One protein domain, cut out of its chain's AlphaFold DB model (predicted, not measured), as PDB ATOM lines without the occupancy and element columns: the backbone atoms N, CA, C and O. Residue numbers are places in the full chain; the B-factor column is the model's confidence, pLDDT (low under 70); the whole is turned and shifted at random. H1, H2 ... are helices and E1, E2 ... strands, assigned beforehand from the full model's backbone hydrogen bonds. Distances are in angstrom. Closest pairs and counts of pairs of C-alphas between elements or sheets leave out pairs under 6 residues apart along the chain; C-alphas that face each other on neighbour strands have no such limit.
ATOM      1  N   LEU A 131     216.025 176.529 258.916       94.81
ATOM      2  CA  LEU A 131     217.169 177.099 259.622       94.81
ATOM      3  C   LEU A 131     217.013 176.886 261.126       94.81
ATOM      4  O   LEU A 131     215.932 177.076 261.684       94.81
ATOM      5  N   VAL A 132     218.115 176.543 261.785       94.19
ATOM      6  CA  VAL A 132     218.204 176.467 263.241       94.19
ATOM      7  C   VAL A 132     219.132 177.533 263.783       94.19
ATOM      8  O   VAL A 132     220.190 177.821 263.221       94.19
ATOM      9  N   GLN A 133     218.721 178.102 264.910       96.44
ATOM     10  CA  GLN A 133     219.559 178.987 265.692       96.44
ATOM     11  C   GLN A 133     220.467 178.144 266.587       96.44
ATOM     12  O   GLN A 133     219.993 177.327 267.378       96.44
ATOM     13  N   VAL A 134     221.772 178.356 266.467       96.94
ATOM     14  CA  VAL A 134     222.772 177.668 267.280       96.94
ATOM     15  C   VAL A 134     223.600 178.672 268.063       96.94
ATOM     16  O   VAL A 134     223.902 179.778 267.609       96.94
ATOM     17  N   ARG A 135     223.996 178.252 269.255       97.12
ATOM     18  CA  ARG A 135     225.027 178.881 270.061       97.12
ATOM     19  C   ARG A 135     226.385 178.437 269.547       97.12
ATOM     20  O   ARG A 135     226.604 177.242 269.379       97.12
ATOM     21  N   VAL A 136     227.291 179.382 269.348       97.50
ATOM     22  CA  VAL A 136     228.668 179.156 268.910       97.50
ATOM     23  C   VAL A 136     229.613 179.491 270.062       97.50
ATOM     24  O   VAL A 136     229.655 180.626 270.545       97.50
ATOM     25  N   CYS A 137     230.387 178.497 270.488       95.12
ATOM     26  CA  CYS A 137     231.374 178.596 271.559       95.12
ATOM     27  C   CYS A 137     232.767 178.312 270.989       95.12
ATOM     28  O   CYS A 137     233.056 177.176 270.610       95.12
ATOM     29  N   LEU A 138     233.637 179.321 270.925       94.62
ATOM     30  CA  LEU A 138     235.008 179.132 270.441       94.62
ATOM     31  C   LEU A 138     235.781 178.144 271.331       94.62
ATOM     32  O   LEU A 138     235.653 178.157 272.553       94.62
ATOM     33  N   VAL A 139     236.603 177.293 270.714       91.56
ATOM     34  CA  VAL A 139     237.480 176.348 271.432       91.56
ATOM     35  C   VAL A 139     238.754 177.044 271.939       91.56
ATOM     36  O   VAL A 139     239.318 176.649 272.960       91.56
ATOM     37  N   GLY A 140     239.188 178.096 271.235       87.31
ATOM     38  CA  GLY A 140     240.392 178.876 271.520       87.31
ATOM     39  C   GLY A 140     240.114 180.285 272.057       87.31
ATOM     40  O   GLY A 140     239.084 180.558 272.668       87.31
ATOM     41  N   ARG A 141     241.072 181.198 271.846       86.12
ATOM     42  CA  ARG A 141     240.917 182.624 272.196       86.12
ATOM     43  C   ARG A 141     240.174 183.375 271.087       86.12
ATOM     44  O   ARG A 141     240.202 182.958 269.933       86.12
ATOM     45  N   GLY A 142     239.590 184.514 271.450       90.50
ATOM     46  CA  GLY A 142     238.923 185.437 270.531       90.50
ATOM     47  C   GLY A 142     237.416 185.508 270.752       90.50
ATOM     48  O   GLY A 142     236.885 184.903 271.686       90.50
ATOM     49  N   ALA A 143     236.745 186.258 269.885       94.25
ATOM     50  CA  ALA A 143     235.296 186.297 269.726       94.25
ATOM     51  C   ALA A 143     234.982 186.443 268.230       94.25
ATOM     52  O   ALA A 143     235.753 187.121 267.554       94.25
ATOM     53  N   PRO A 144     233.937 185.780 267.706       96.25
ATOM     54  CA  PRO A 144     233.467 186.041 266.350       96.25
ATOM     55  C   PRO A 144     232.789 187.409 266.266       96.25
ATOM     56  O   PRO A 144     232.092 187.789 267.211       96.25
ATOM     57  N   ASP A 145     232.935 188.073 265.126       96.88
ATOM     58  CA  ASP A 145     232.199 189.289 264.783       96.88
ATOM     59  C   ASP A 145     230.810 188.973 264.203       96.88
ATOM     60  O   ASP A 145     230.495 187.852 263.782       96.88
ATOM     61  N   ASP A 146     229.968 190.002 264.138       97.19
ATOM     62  CA  ASP A 146     228.705 189.944 263.408       97.19
ATOM     63  C   ASP A 146     228.949 189.626 261.922       97.19
ATOM     64  O   ASP A 146     229.865 190.154 261.283       97.19
ATOM     65  N   LEU A 147     228.093 188.772 261.349       97.19
ATOM     66  CA  LEU A 147     228.194 188.293 259.964       97.19
ATOM     67  C   LEU A 147     229.471 187.490 259.661       97.19
ATOM     68  O   LEU A 147     229.828 187.322 258.492       97.19
ATOM     69  N   ALA A 148     230.149 186.959 260.683       97.94
ATOM     70  CA  ALA A 148     231.211 185.983 260.484       97.94
ATOM     71  C   ALA A 148     230.689 184.733 259.754       97.94
ATOM     72  O   ALA A 148     229.551 184.288 259.945       97.94
ATOM     73  N   VAL A 149     231.533 184.162 258.900       98.38
ATOM     74  CA  VAL A 149     231.189 183.022 258.048       98.38
ATOM     75  C   VAL A 149     231.464 181.725 258.799       98.38
ATOM     76  O   VAL A 149     232.544 181.548 259.368       98.38
ATOM     77  N   VAL A 150     230.495 180.810 258.782       98.31
ATOM     78  CA  VAL A 150     230.599 179.494 259.416       98.31
ATOM     79  C   VAL A 150     230.853 178.426 258.357       98.31
ATOM     80  O   VAL A 150     230.092 178.293 257.400       98.31
ATOM     81  N   TYR A 151     231.899 177.632 258.561       98.44
ATOM     82  CA  TYR A 151     232.330 176.560 257.673       98.44
ATOM     83  C   TYR A 151     232.214 175.191 258.349       98.44
ATOM     84  O   TYR A 151     232.545 175.035 259.530       98.44
ATOM     85  N   ALA A 152     231.803 174.185 257.576       97.75
ATOM     86  CA  ALA A 152     231.916 172.783 257.959       97.75
ATOM     87  C   ALA A 152     233.384 172.352 258.036       97.75
ATOM     88  O   ALA A 152     234.222 172.773 257.231       97.75
ATOM     89  N   VAL A 153     233.671 171.462 258.983       96.81
ATOM     90  CA  VAL A 153     234.998 170.891 259.216       96.81
ATOM     91  C   VAL A 153     234.976 169.420 258.805       96.81
ATOM     92  O   VAL A 153     233.999 168.716 259.047       96.81
ATOM     93  N   GLY A 154     236.028 168.955 258.129       96.56
ATOM     94  CA  GLY A 154     236.147 167.542 257.750       96.56
ATOM     95  C   GLY A 154     236.530 166.656 258.940       96.56
ATOM     96  O   GLY A 154     237.043 167.155 259.937       96.56
ATOM     97  N   ASP A 155     236.337 165.342 258.831       96.94
ATOM     98  CA  ASP A 155     236.607 164.402 259.931       96.94
ATOM     99  C   ASP A 155     238.059 164.467 260.439       96.94
ATOM    100  O   ASP A 155     238.303 164.551 261.643       96.94
ATOM    101  N   GLU A 156     239.027 164.477 259.520       95.75
ATOM    102  CA  GLU A 156     240.458 164.545 259.847       95.75
ATOM    103  C   GLU A 156     240.809 165.848 260.575       95.75
ATOM    104  O   GLU A 156     241.478 165.849 261.609       95.75
ATOM    105  N   GLU A 157     240.297 166.963 260.064       95.19
ATOM    106  CA  GLU A 157     240.519 168.294 260.616       95.19
ATOM    107  C   GLU A 157     239.847 168.449 261.991       95.19
ATOM    108  O   GLU A 157     240.425 169.017 262.918       95.19
ATOM    109  N   ALA A 158     238.652 167.884 262.172       95.56
ATOM    110  CA  ALA A 158     237.949 167.882 263.449       95.56
ATOM    111  C   ALA A 158     238.728 167.104 264.524       95.56
ATOM    112  O   ALA A 158     238.806 167.537 265.680       95.56
ATOM    113  N   LEU A 159     239.354 165.983 264.152       95.44
ATOM    114  CA  LEU A 159     240.242 165.230 265.040       95.44
ATOM    115  C   LEU A 159     241.503 166.025 265.400       95.44
ATOM    116  O   LEU A 159     241.905 166.022 266.565       95.44
ATOM    117  N   GLN A 160     242.100 166.740 264.443       94.50
ATOM    118  CA  GLN A 160     243.248 167.615 264.704       94.50
ATOM    119  C   GLN A 160     242.892 168.707 265.721       94.50
ATOM    120  O   GLN A 160     243.594 168.858 266.721       94.50
ATOM    121  N   TRP A 161     241.749 169.378 265.554       93.69
ATOM    122  CA  TRP A 161     241.261 170.377 266.513       93.69
ATOM    123  C   TRP A 161     240.976 169.800 267.897       93.69
ATOM    124  O   TRP A 161     241.328 170.405 268.912       93.69
ATOM    125  N   LYS A 162     240.370 168.610 267.965       93.50
ATOM    126  CA  LYS A 162     240.149 167.898 269.232       93.50
ATOM    127  C   LYS A 162     241.471 167.626 269.951       93.50
ATOM    128  O   LYS A 162     241.563 167.848 271.161       93.50
ATOM    129  N   ASN A 163     242.482 167.165 269.218       92.25
ATOM    130  CA  ASN A 163     243.797 166.857 269.767       92.25
ATOM    131  C   ASN A 163     244.523 168.128 270.228       92.25
ATOM    132  O   ASN A 163     245.002 168.159 271.361       92.25
ATOM    133  N   ALA A 164     244.527 169.188 269.417       90.25
ATOM    134  CA  ALA A 164     245.121 170.480 269.765       90.25
ATOM    135  C   ALA A 164     244.495 171.065 271.046       90.25
ATOM    136  O   ALA A 164     245.195 171.369 272.016       90.25
ATOM    137  N   ALA A 165     243.160 171.068 271.127       88.81
ATOM    138  CA  ALA A 165     242.433 171.538 272.304       88.81
ATOM    139  C   ALA A 165     242.723 170.699 273.565       88.81
ATOM    140  O   ALA A 165     242.773 171.226 274.682       88.81
ATOM    141  N   ALA A 166     242.911 169.383 273.415       88.81
ATOM    142  CA  ALA A 166     243.274 168.501 274.522       88.81
ATOM    143  C   ALA A 166     244.706 168.754 275.016       88.81
ATOM    144  O   ALA A 166     244.938 168.731 276.228       88.81
ATOM    145  N   GLN A 167     245.650 169.029 274.113       85.25
ATOM    146  CA  GLN A 167     247.028 169.354 274.481       85.25
ATOM    147  C   GLN A 167     247.111 170.683 275.218       85.25
ATOM    148  O   GLN A 167     247.730 170.755 276.275       85.25
ATOM    149  N   ARG A 168     246.384 171.706 274.767       81.38
ATOM    150  CA  ARG A 168     246.322 172.999 275.454       81.38
ATOM    151  C   ARG A 168     245.898 172.886 276.923       81.38
ATOM    152  O   ARG A 168     246.451 173.572 277.783       81.38
ATOM    153  N   LYS A 169     244.954 171.990 277.235       81.56
ATOM    154  CA  LYS A 169     244.533 171.716 278.622       81.56
ATOM    155  C   LYS A 169     245.636 171.068 279.464       81.56
ATOM    156  O   LYS A 169     245.684 171.309 280.666       81.56
ATOM    157  N   LYS A 170     246.511 170.261 278.855       81.12
ATOM    158  CA  LYS A 170     247.647 169.608 279.529       81.12
ATOM    159  C   LYS A 170     248.835 170.563 279.698       81.12
ATOM    160  O   LYS A 170     249.424 170.624 280.772       81.12
ATOM    161  N   GLU A 183     247.539 175.054 266.846       80.19
ATOM    162  CA  GLU A 183     246.234 175.709 266.621       80.19
ATOM    163  C   GLU A 183     246.373 176.819 265.560       80.19
ATOM    164  O   GLU A 183     245.495 177.012 264.719       80.19
ATOM    165  N   THR A 184     247.525 177.494 265.565       83.38
ATOM    166  CA  THR A 184     247.918 178.546 264.626       83.38
ATOM    167  C   THR A 184     247.951 178.074 263.169       83.38
ATOM    168  O   THR A 184     247.445 178.771 262.286       83.38
ATOM    169  N   GLU A 185     248.499 176.887 262.896       86.00
ATOM    170  CA  GLU A 185     248.620 176.354 261.534       86.00
ATOM    171  C   GLU A 185     247.243 175.995 260.977       86.00
ATOM    172  O   GLU A 185     246.869 176.439 259.888       86.00
ATOM    173  N   LEU A 186     246.433 175.286 261.770       87.75
ATOM    174  CA  LEU A 186     245.064 174.915 261.401       87.75
ATOM    175  C   LEU A 186     244.177 176.144 261.179       87.75
ATOM    176  O   LEU A 186     243.264 176.114 260.348       87.75
ATOM    177  N   SER A 187     244.446 177.227 261.907       89.38
ATOM    178  CA  SER A 187     243.736 178.494 261.774       89.38
ATOM    179  C   SER A 187     244.066 179.268 260.502       89.38
ATOM    180  O   SER A 187     243.221 180.027 260.028       89.38
ATOM    181  N   SER A 188     245.254 179.082 259.929       92.69
ATOM    182  CA  SER A 188     245.672 179.789 258.710       92.69
ATOM    183  C   SER A 188     244.993 179.269 257.435       92.69
ATOM    184  O   SER A 188     244.909 179.977 256.432       92.69
ATOM    185  N   ILE A 189     244.469 178.040 257.475       93.00
ATOM    186  CA  ILE A 189     243.851 177.387 256.321       93.00
ATOM    187  C   ILE A 189     242.400 177.857 256.180       93.00
ATOM    188  O   ILE A 189     241.524 177.484 256.976       93.00
ATOM    189  N   VAL A 190     242.147 178.654 255.139       95.12
ATOM    190  CA  VAL A 190     240.812 179.138 254.760       95.12
ATOM    191  C   VAL A 190     240.070 178.052 253.971       95.12
ATOM    192  O   VAL A 190     240.536 177.661 252.899       95.12
ATOM    193  N   PRO A 191     238.918 177.556 254.461       95.38
ATOM    194  CA  PRO A 191     238.129 176.579 253.723       95.38
ATOM    195  C   PRO A 191     237.521 177.178 252.441       95.38
ATOM    196  O   PRO A 191     237.208 178.372 252.407       95.38
ATOM    197  N   PRO A 192     237.287 176.357 251.399       96.62
ATOM    198  CA  PRO A 192     236.596 176.802 250.193       96.62
ATOM    199  C   PRO A 192     235.144 177.225 250.495       96.62
ATOM    200  O   PRO A 192     234.538 176.728 251.451       96.62
ATOM    201  N   PRO A 193     234.547 178.106 249.668       96.56
ATOM    202  CA  PRO A 193     233.199 178.641 249.890       96.56
ATOM    203  C   PRO A 193     232.095 177.573 249.853       96.56
ATOM    204  O   PRO A 193     231.055 177.741 250.476       96.56
ATOM    205  N   GLU A 194     232.331 176.439 249.196       97.12
ATOM    206  CA  GLU A 194     231.406 175.296 249.166       97.12
ATOM    207  C   GLU A 194     231.171 174.676 250.550       97.12
ATOM    208  O   GLU A 194     230.153 174.031 250.784       97.12
ATOM    209  N   LYS A 195     232.101 174.888 251.491       97.25
ATOM    210  CA  LYS A 195     231.975 174.417 252.876       97.25
ATOM    211  C   LYS A 195     231.214 175.386 253.779       97.25
ATOM    212  O   LYS A 195     231.133 175.126 254.977       97.25
ATOM    213  N   ILE A 196     230.690 176.499 253.264       97.81
ATOM    214  CA  ILE A 196     229.902 177.436 254.071       97.81
ATOM    215  C   ILE A 196     228.597 176.753 254.488       97.81
ATOM    216  O   ILE A 196     227.816 176.307 253.653       97.81
ATOM    217  N   VAL A 197     228.359 176.694 255.796       97.75
ATOM    218  CA  VAL A 197     227.149 176.103 256.385       97.75
ATOM    219  C   VAL A 197     226.297 177.117 257.128       97.75
ATOM    220  O   VAL A 197     225.245 176.759 257.632       97.75
ATOM    221  N   GLY A 198     226.715 178.374 257.227       97.62
ATOM    222  CA  GLY A 198     225.903 179.387 257.884       97.62
ATOM    223  C   GLY A 198     226.650 180.675 258.152       97.62
ATOM    224  O   GLY A 198     227.795 180.860 257.735       97.62
ATOM    225  N   TYR A 199     225.982 181.554 258.887       98.50
ATOM    226  CA  TYR A 199     226.507 182.860 259.256       98.50
ATOM    227  C   TYR A 199     226.184 183.171 260.713       98.50
ATOM    228  O   TYR A 199     225.126 182.796 261.234       98.50
ATOM    229  N   VAL A 200     227.106 183.872 261.364       98.31
ATOM    230  CA  VAL A 200     226.896 184.459 262.685       98.31
ATOM    231  C   VAL A 200     225.943 185.641 262.544       98.31
ATOM    232  O   VAL A 200     226.170 186.542 261.740       98.31
ATOM    233  N   THR A 201     224.861 185.638 263.318       98.00
ATOM    234  CA  THR A 201     223.893 186.741 263.351       98.00
ATOM    235  C   THR A 201     224.259 187.776 264.404       98.00
ATOM    236  O   THR A 201     224.083 188.963 264.163       98.00
ATOM    237  N   SER A 202     224.773 187.330 265.552       97.44
ATOM    238  CA  SER A 202     225.286 188.199 266.609       97.44
ATOM    239  C   SER A 202     226.494 187.550 267.274       97.44
ATOM    240  O   SER A 202     226.379 186.449 267.818       97.44
ATOM    241  N   GLY A 203     227.642 188.215 267.229       96.06
ATOM    242  CA  GLY A 203     228.892 187.780 267.837       96.06
ATOM    243  C   GLY A 203     229.429 188.835 268.798       96.06
ATOM    244  O   GLY A 203     229.467 190.018 268.481       96.06
ATOM    245  N   ASN A 204     229.798 188.429 270.016       95.00
ATOM    246  CA  ASN A 204     230.435 189.338 270.968       95.00
ATOM    247  C   ASN A 204     231.297 188.585 271.994       95.00
ATOM    248  O   ASN A 204     231.160 187.381 272.222       95.00
ATOM    249  N   PHE A 205     232.184 189.300 272.676       94.38
ATOM    250  CA  PHE A 205     232.878 188.771 273.838       94.38
ATOM    251  C   PHE A 205     231.972 188.833 275.075       94.38
ATOM    252  O   PHE A 205     231.524 189.902 275.489       94.38
ATOM    253  N   SER A 206     231.711 187.684 275.701       90.88
ATOM    254  CA  SER A 206     230.918 187.634 276.927       90.88
ATOM    255  C   SER A 206     231.805 187.855 278.149       90.88
ATOM    256  O   SER A 206     232.606 186.992 278.510       90.88
ATOM    257  N   LEU A 207     231.628 188.993 278.828       91.56
ATOM    258  CA  LEU A 207     232.358 189.309 280.064       91.56
ATOM    259  C   LEU A 207     232.018 188.351 281.212       91.56
ATOM    260  O   LEU A 207     232.883 188.047 282.027       91.56
ATOM    261  N   SER A 208     230.780 187.852 281.271       91.38
ATOM    262  CA  SER A 208     230.350 186.918 282.318       91.38
ATOM    263  C   SER A 208     230.927 185.517 282.129       91.38
ATOM    264  O   SER A 208     231.213 184.841 283.113       91.38
ATOM    265  N   LEU A 209     231.118 185.086 280.879       87.19
ATOM    266  CA  LEU A 209     231.719 183.789 280.561       87.19
ATOM    267  C   LEU A 209     233.244 183.865 280.407       87.19
ATOM    268  O   LEU A 209     233.904 182.831 280.401       87.19
ATOM    269  N   GLY A 210     233.803 185.070 280.252       90.25
ATOM    270  CA  GLY A 210     235.225 185.278 279.981       90.25
ATOM    271  C   GLY A 210     235.680 184.704 278.636       90.25
ATOM    272  O   GLY A 210     236.858 184.388 278.476       90.25
ATOM    273  N   GLN A 211     234.760 184.531 277.681       90.56
ATOM    274  CA  GLN A 211     235.042 183.927 276.377       90.56
ATOM    275  C   GLN A 211     234.168 184.521 275.267       90.56
ATOM    276  O   GLN A 211     233.090 185.068 275.520       90.56
ATOM    277  N   GLY A 212     234.629 184.369 274.024       91.25
ATOM    278  CA  GLY A 212     233.853 184.692 272.834       91.25
ATOM    279  C   GLY A 212     232.583 183.859 272.745       91.25
ATOM    280  O   GLY A 212     232.612 182.637 272.915       91.25
ATOM    281  N   HIS A 213     231.469 184.528 272.480       93.88
ATOM    282  CA  HIS A 213     230.159 183.916 272.393       93.88
ATOM    283  C   HIS A 213     229.410 184.476 271.190       93.88
ATOM    284  O   HIS A 213     229.316 185.688 271.013       93.88
ATOM    285  N   ALA A 214     228.828 183.598 270.386       97.44
ATOM    286  CA  ALA A 214     228.061 184.024 269.229       97.44
ATOM    287  C   ALA A 214     226.792 183.195 269.051       97.44
ATOM    288  O   ALA A 214     226.652 182.091 269.580       97.44
ATOM    289  N   ILE A 215     225.856 183.760 268.304       97.88
ATOM    290  CA  ILE A 215     224.641 183.122 267.829       97.88
ATOM    291  C   ILE A 215     224.728 183.071 266.308       97.88
ATOM    292  O   ILE A 215     225.033 184.074 265.666       97.88
ATOM    293  N   ALA A 216     224.471 181.902 265.736       98.25
ATOM    294  CA  ALA A 216     224.509 181.679 264.299       98.25
ATOM    295  C   ALA A 216     223.226 181.007 263.812       98.25
ATOM    296  O   ALA A 216     222.488 180.401 264.592       98.25
ATOM    297  N   ALA A 217     222.982 181.115 262.510       98.12
ATOM    298  CA  ALA A 217     221.923 180.395 261.818       98.12
ATOM    299  C   ALA A 217     222.544 179.403 260.828       98.12
ATOM    300  O   ALA A 217     223.370 179.794 259.999       98.12
ATOM    301  N   LEU A 218     222.161 178.128 260.932       97.19
ATOM    302  CA  LEU A 218     222.613 177.054 260.041       97.19
ATOM    303  C   LEU A 218     221.404 176.322 259.442       97.19
ATOM    304  O   LEU A 218     220.387 176.187 260.126       97.19
ATOM    305  N   PRO A 219     221.505 175.786 258.212       95.75
ATOM    306  CA  PRO A 219     220.565 174.805 257.705       95.75
ATOM    307  C   PRO A 219     220.506 173.601 258.630       95.75
ATOM    308  O   PRO A 219     221.529 173.055 259.054       95.75
ATOM    309  N   LEU A 220     219.289 173.163 258.912       91.75
ATOM    310  CA  LEU A 220     219.029 172.070 259.830       91.75
ATOM    311  C   LEU A 220     219.672 170.757 259.359       91.75
ATOM    312  O   LEU A 220     220.272 170.044 260.160       91.75
ATOM    313  N   ALA A 221     219.645 170.492 258.050       91.00
ATOM    314  CA  ALA A 221     220.334 169.352 257.446       91.00
ATOM    315  C   ALA A 221     221.845 169.349 257.755       91.00
ATOM    316  O   ALA A 221     222.402 168.323 258.141       91.00
ATOM    317  N   LYS A 222     222.503 170.515 257.674       95.12
ATOM    318  CA  LYS A 222     223.938 170.649 257.970       95.12
ATOM    319  C   LYS A 222     224.254 170.460 259.444       95.12
ATOM    320  O   LYS A 222     225.272 169.856 259.769       95.12
ATOM    321  N   TYR A 223     223.382 170.919 260.338       94.81
ATOM    322  CA  TYR A 223     223.540 170.647 261.763       94.81
ATOM    323  C   TYR A 223     223.553 169.136 262.057       94.81
ATOM    324  O   TYR A 223     224.397 168.672 262.824       94.81
ATOM    325  N   PHE A 224     222.695 168.353 261.393       90.75
ATOM    326  CA  PHE A 224     222.676 166.896 261.560       90.75
ATOM    327  C   PHE A 224     223.910 166.195 261.015       90.75
ATOM    328  O   PHE A 224     224.427 165.298 261.676       90.75
ATOM    329  N   GLU A 225     224.407 166.606 259.848       94.12
ATOM    330  CA  GLU A 225     225.673 166.085 259.321       94.12
ATOM    331  C   GLU A 225     226.805 166.261 260.353       94.12
ATOM    332  O   GLU A 225     227.576 165.334 260.605       94.12
ATOM    333  N   LEU A 226     226.854 167.422 261.018       95.69
ATOM    334  CA  LEU A 226     227.843 167.714 262.059       95.69
ATOM    335  C   LEU A 226     227.604 166.920 263.355       95.69
ATOM    336  O   LEU A 226     228.570 166.530 264.010       95.69
ATOM    337  N   GLN A 227     226.349 166.651 263.735       94.44
ATOM    338  CA  GLN A 227     226.039 165.765 264.866       94.44
ATOM    339  C   GLN A 227     226.469 164.323 264.593       94.44
ATOM    340  O   GLN A 227     227.146 163.724 265.422       94.44
ATOM    341  N   GLN A 228     226.150 163.780 263.417       93.69
ATOM    342  CA  GLN A 228     226.571 162.430 263.032       93.69
ATOM    343  C   GLN A 228     228.099 162.308 263.005       93.69
ATOM    344  O   GLN A 228     228.659 161.293 263.425       93.69
ATOM    345  N   GLN A 229     228.789 163.352 262.540       95.94
ATOM    346  CA  GLN A 229     230.245 163.434 262.605       95.94
ATOM    347  C   GLN A 229     230.755 163.427 264.056       95.94
ATOM    348  O   GLN A 229     231.699 162.698 264.367       95.94
ATOM    349  N   ASP A 230     230.141 164.203 264.954       95.44
ATOM    350  CA  ASP A 230     230.498 164.214 266.376       95.44
ATOM    351  C   ASP A 230     230.295 162.847 267.036       95.44
ATOM    352  O   ASP A 230     231.187 162.388 267.746       95.44
ATOM    353  N   GLU A 231     229.187 162.161 266.760       94.69
ATOM    354  CA  GLU A 231     228.928 160.807 267.261       94.69
ATOM    355  C   GLU A 231     229.985 159.815 266.764       94.69
ATOM    356  O   GLU A 231     230.588 159.089 267.561       94.69
ATOM    357  N   ARG A 232     230.276 159.835 265.455       95.44
ATOM    358  CA  ARG A 232     231.272 158.959 264.820       95.44
ATOM    359  C   ARG A 232     232.678 159.160 265.389       95.44
ATOM    360  O   ARG A 232     233.407 158.188 265.573       95.44
ATOM    361  N   LEU A 233     233.069 160.404 265.665       95.19
ATOM    362  CA  LEU A 233     234.429 160.768 266.089       95.19
ATOM    363  C   LEU A 233     234.559 161.019 267.603       95.19
ATOM    364  O   LEU A 233     235.660 161.263 268.122       95.19
ATOM    365  N   SER A 234     233.437 160.972 268.326       94.88
ATOM    366  CA  SER A 234     233.316 161.300 269.748       94.88
ATOM    367  C   SER A 234     234.002 162.631 270.090       94.88
ATOM    368  O   SER A 234     234.899 162.671 270.941       94.88
ATOM    369  N   LEU A 235     233.686 163.720 269.378       91.88
ATOM    370  CA  LEU A 235     234.380 165.012 269.541       91.88
ATOM    371  C   LEU A 235     233.968 165.740 270.827       91.88
ATOM    372  O   LEU A 235     234.707 166.621 271.284       91.88
ATOM    373  N   GLY A 236     232.828 165.371 271.412       91.50
ATOM    374  CA  GLY A 236     232.234 166.011 272.587       91.50
ATOM    375  C   GLY A 236     231.420 167.256 272.229       91.50
ATOM    376  O   GLY A 236     231.368 168.200 273.017       91.50
ATOM    377  N   GLY A 237     230.881 167.296 271.014       94.12
ATOM    378  CA  GLY A 237     230.031 168.350 270.478       94.12
ATOM    379  C   GLY A 237     230.355 168.636 269.003       94.12
ATOM    380  O   GLY A 237     231.546 168.640 268.658       94.12
ATOM    381  N   PRO A 238     229.350 168.957 268.163       96.50
ATOM    382  CA  PRO A 238     229.555 169.284 266.753       96.50
ATOM    383  C   PRO A 238     230.517 170.462 266.584       96.50
ATOM    384  O   PRO A 238     230.431 171.460 267.311       96.50
ATOM    385  N   MET A 239     231.446 170.337 265.637       97.06
ATOM    386  CA  MET A 239     232.570 171.257 265.472       97.06
ATOM    387  C   MET A 239     232.545 171.947 264.111       97.06
ATOM    388  O   MET A 239     232.294 171.328 263.083       97.06
ATOM    389  N   ILE A 240     232.818 173.248 264.125       97.88
ATOM    390  CA  ILE A 240     232.803 174.134 262.960       97.88
ATOM    391  C   ILE A 240     234.042 175.032 262.955       97.88
ATOM    392  O   ILE A 240     234.721 175.191 263.975       97.88
ATOM    393  N   LYS A 241     234.295 175.677 261.817       97.56
ATOM    394  CA  LYS A 241     235.235 176.791 261.685       97.56
ATOM    395  C   LYS A 241     234.472 178.097 261.511       97.56
ATOM    396  O   LYS A 241     233.478 178.142 260.794       97.56
ATOM    397  N   VAL A 242     234.953 179.160 262.136       97.94
ATOM    398  CA  VAL A 242     234.382 180.506 262.037       97.94
ATOM    399  C   VAL A 242     235.460 181.461 261.555       97.94
ATOM    400  O   VAL A 242     236.577 181.427 262.071       97.94
ATOM    401  N   ARG A 243     235.139 182.293 260.568       97.50
ATOM    402  CA  ARG A 243     236.047 183.314 260.036       97.50
ATOM    403  C   ARG A 243     235.332 184.650 259.970       97.50
ATOM    404  O   ARG A 243     234.272 184.753 259.348       97.50
ATOM    405  N   ASP A 244     235.940 185.671 260.551       97.44
ATOM    406  CA  ASP A 244     235.418 187.027 260.456       97.44
ATOM    407  C   ASP A 244     235.613 187.562 259.029       97.44
ATOM    408  O   ASP A 244     236.570 187.233 258.328       97.44
ATOM    409  N   ARG A 245     234.685 188.401 258.568       95.25
ATOM    410  CA  ARG A 245     234.662 188.936 257.192       95.25
ATOM    411  C   ARG A 245     235.933 189.703 256.797       95.25
ATOM    412  O   ARG A 245     236.265 189.756 255.614       95.25
ATOM    413  N   HIS A 246     236.619 190.292 257.775       93.19
ATOM    414  CA  HIS A 246     237.835 191.084 257.591       93.19
ATOM    415  C   HIS A 246     239.115 190.315 257.943       93.19
ATOM    416  O   HIS A 246     240.207 190.830 257.720       93.19
ATOM    417  N   GLU A 247     238.997 189.087 258.457       92.38
ATOM    418  CA  GLU A 247     240.133 188.263 258.859       92.38
ATOM    419  C   GLU A 247     240.356 187.090 257.890       92.38
ATOM    420  O   GLU A 247     239.447 186.558 257.240       92.38
ATOM    421  N   THR A 248     241.612 186.655 257.805       93.19
ATOM    422  CA  THR A 248     242.005 185.406 257.136       93.19
ATOM    423  C   THR A 248     242.078 184.232 258.110       93.19
ATOM    424  O   THR A 248     242.194 183.088 257.681       93.19
ATOM    425  N   ILE A 249     241.990 184.502 259.415       94.75
ATOM    426  CA  ILE A 249     242.154 183.512 260.475       94.75
ATOM    427  C   ILE A 249     240.822 182.798 260.718       94.75
ATOM    428  O   ILE A 249     239.819 183.412 261.074       94.75
ATOM    429  N   CYS A 250     240.826 181.477 260.569       95.81
ATOM    430  CA  CYS A 250     239.700 180.612 260.900       95.81
ATOM    431  C   CYS A 250     239.854 180.072 262.324       95.81
ATOM    432  O   CYS A 250     240.847 179.425 262.648       95.81
ATOM    433  N   ARG A 251     238.858 180.263 263.183       95.31
ATOM    434  CA  ARG A 251     238.865 179.765 264.566       95.31
ATOM    435  C   ARG A 251     237.913 178.580 264.696       95.31
ATOM    436  O   ARG A 251     236.802 178.622 264.175       95.31
ATOM    437  N   ALA A 252     238.327 177.525 265.396       96.31
ATOM    438  CA  ALA A 252     237.437 176.405 265.685       96.31
ATOM    439  C   ALA A 252     236.423 176.760 266.778       96.31
ATOM    440  O   ALA A 252     236.754 177.399 267.785       96.31
ATOM    441  N   ALA A 253     235.190 176.300 266.597       97.00
ATOM    442  CA  ALA A 253     234.103 176.492 267.540       97.00
ATOM    443  C   ALA A 253     233.260 175.224 267.675       97.00
ATOM    444  O   ALA A 253     233.156 174.421 266.748       97.00
ATOM    445  N   ARG A 254     232.635 175.064 268.837       96.50
ATOM    446  CA  ARG A 254     231.587 174.074 269.082       96.50
ATOM    447  C   ARG A 254     230.232 174.736 268.978       96.50
ATOM    448  O   ARG A 254     230.090 175.900 269.362       96.50
ATOM    449  N   ILE A 255     229.249 173.978 268.513       96.88
ATOM    450  CA  ILE A 255     227.871 174.453 268.430       96.88
ATOM    451  C   ILE A 255     226.923 173.640 269.298       96.88
ATOM    452  O   ILE A 255     227.097 172.438 269.479       96.88
ATOM    453  N   SER A 256     225.905 174.312 269.825       94.88
ATOM    454  CA  SER A 256     224.767 173.684 270.496       94.88
ATOM    455  C   SER A 256     223.483 174.423 270.141       94.88
ATOM    456  O   SER A 256     223.516 175.630 269.913       94.88
ATOM    457  N   LEU A 257     222.342 173.739 270.123       92.81
ATOM    458  CA  LEU A 257     221.046 174.400 269.934       92.81
ATOM    459  C   LEU A 257     220.755 175.375 271.091       92.81
ATOM    460  O   LEU A 257     221.178 175.136 272.228       92.81
ATOM    461  N   VAL A 258     220.102 176.499 270.770       88.25
ATOM    462  CA  VAL A 258     219.694 177.542 271.735       88.25
ATOM    463  C   VAL A 258     218.379 177.178 272.408       88.25
ATOM    464  O   VAL A 258     217.462 176.704 271.702       88.25
TER     465      VAL A 258
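What this domain is: This is residues 131 to 170 and 183 to 258 of the 258 residues of an uncharacterized protein of Hericium alpestre (UniProt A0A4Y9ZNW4). Six strands close into a small antiparallel barrel, and the two longer helices, H1 and H3, pack on its outside at a steep angle to each other. The short H2 packs outside beside E6. The printed part has 116 residues, with named elements in the order E1 E2 H1 H2 E3 E4 H3 E5 E6, a mixed class of helices and strands. Round the ring run E1, E4, E3, E2, E5, E6 and back to E1. The whole is compact, with a radius of gyration of the C-alphas of 12.9 A and spans of 32 by 29 by 28 A.

Where its parts are: The barrel's strands are E1, residues 131 to 138, from C-alpha 131 at (217.169, 177.099, 259.622); E4, 211 to 219, 25.3 A; E3, 196 to 206, 25.0 A, which bends by 65 degrees at residue 201; E2, 149 to 152; E5, 239 to 243; and E6, 250 to 257, ending at C-alpha 257 at (221.046, 174.400, 269.934). The helices are H1, 155 to 170, 23.1 A; H2, 183 to 188; and H3, 220 to 233, 20.1 A.

How they stand to each other: E1 and E4 are antiparallel neighbours, with N 134 and O 216 within hydrogen-bond range at 2.9 A. Staggered E3 pairs with E4 (N 201 and O 215, 2.8 A) and E2 (N 150 and O 198, 2.9 A). N 151 and O 241 of E2 and E5 are 2.8 A apart, N 242 and O 251 of hairpin E5 and E6 2.8 A, and N 137 and O 254 of E1 and E6 2.8 A. H3 is on the barrel, outside, at a height over the sheet of 9.0 A, slantwise to E5 at 50 degrees on the local plane; the closest C-alphas of H3 and E5 are those of Leu 226 and Met 239, 6.8 A apart. H1, also outside, runs across E5 at 87 degrees on the local plane, at a height of 9.9 A. With residues 155 to 159 alone it only just touches H3, with 3 pairs of C-alphas within 8 A. H2 lies over none of the strands; its Ser 187 and Cys 250 of E6 have C-alphas 4.6 A apart. In H1, H2 and H3 every O i to N i+4 pair is within hydrogen-bond range.

The domain as a whole: The C-alphas farthest apart are those of Leu 131 and Lys 170, 37.2 A. Residues 171 to 182 are not printed; C-alphas 170 and 183 are 14.3 A apart across this cut. Of the links printed whole, none is long. No printed residue has a pLDDT under 70.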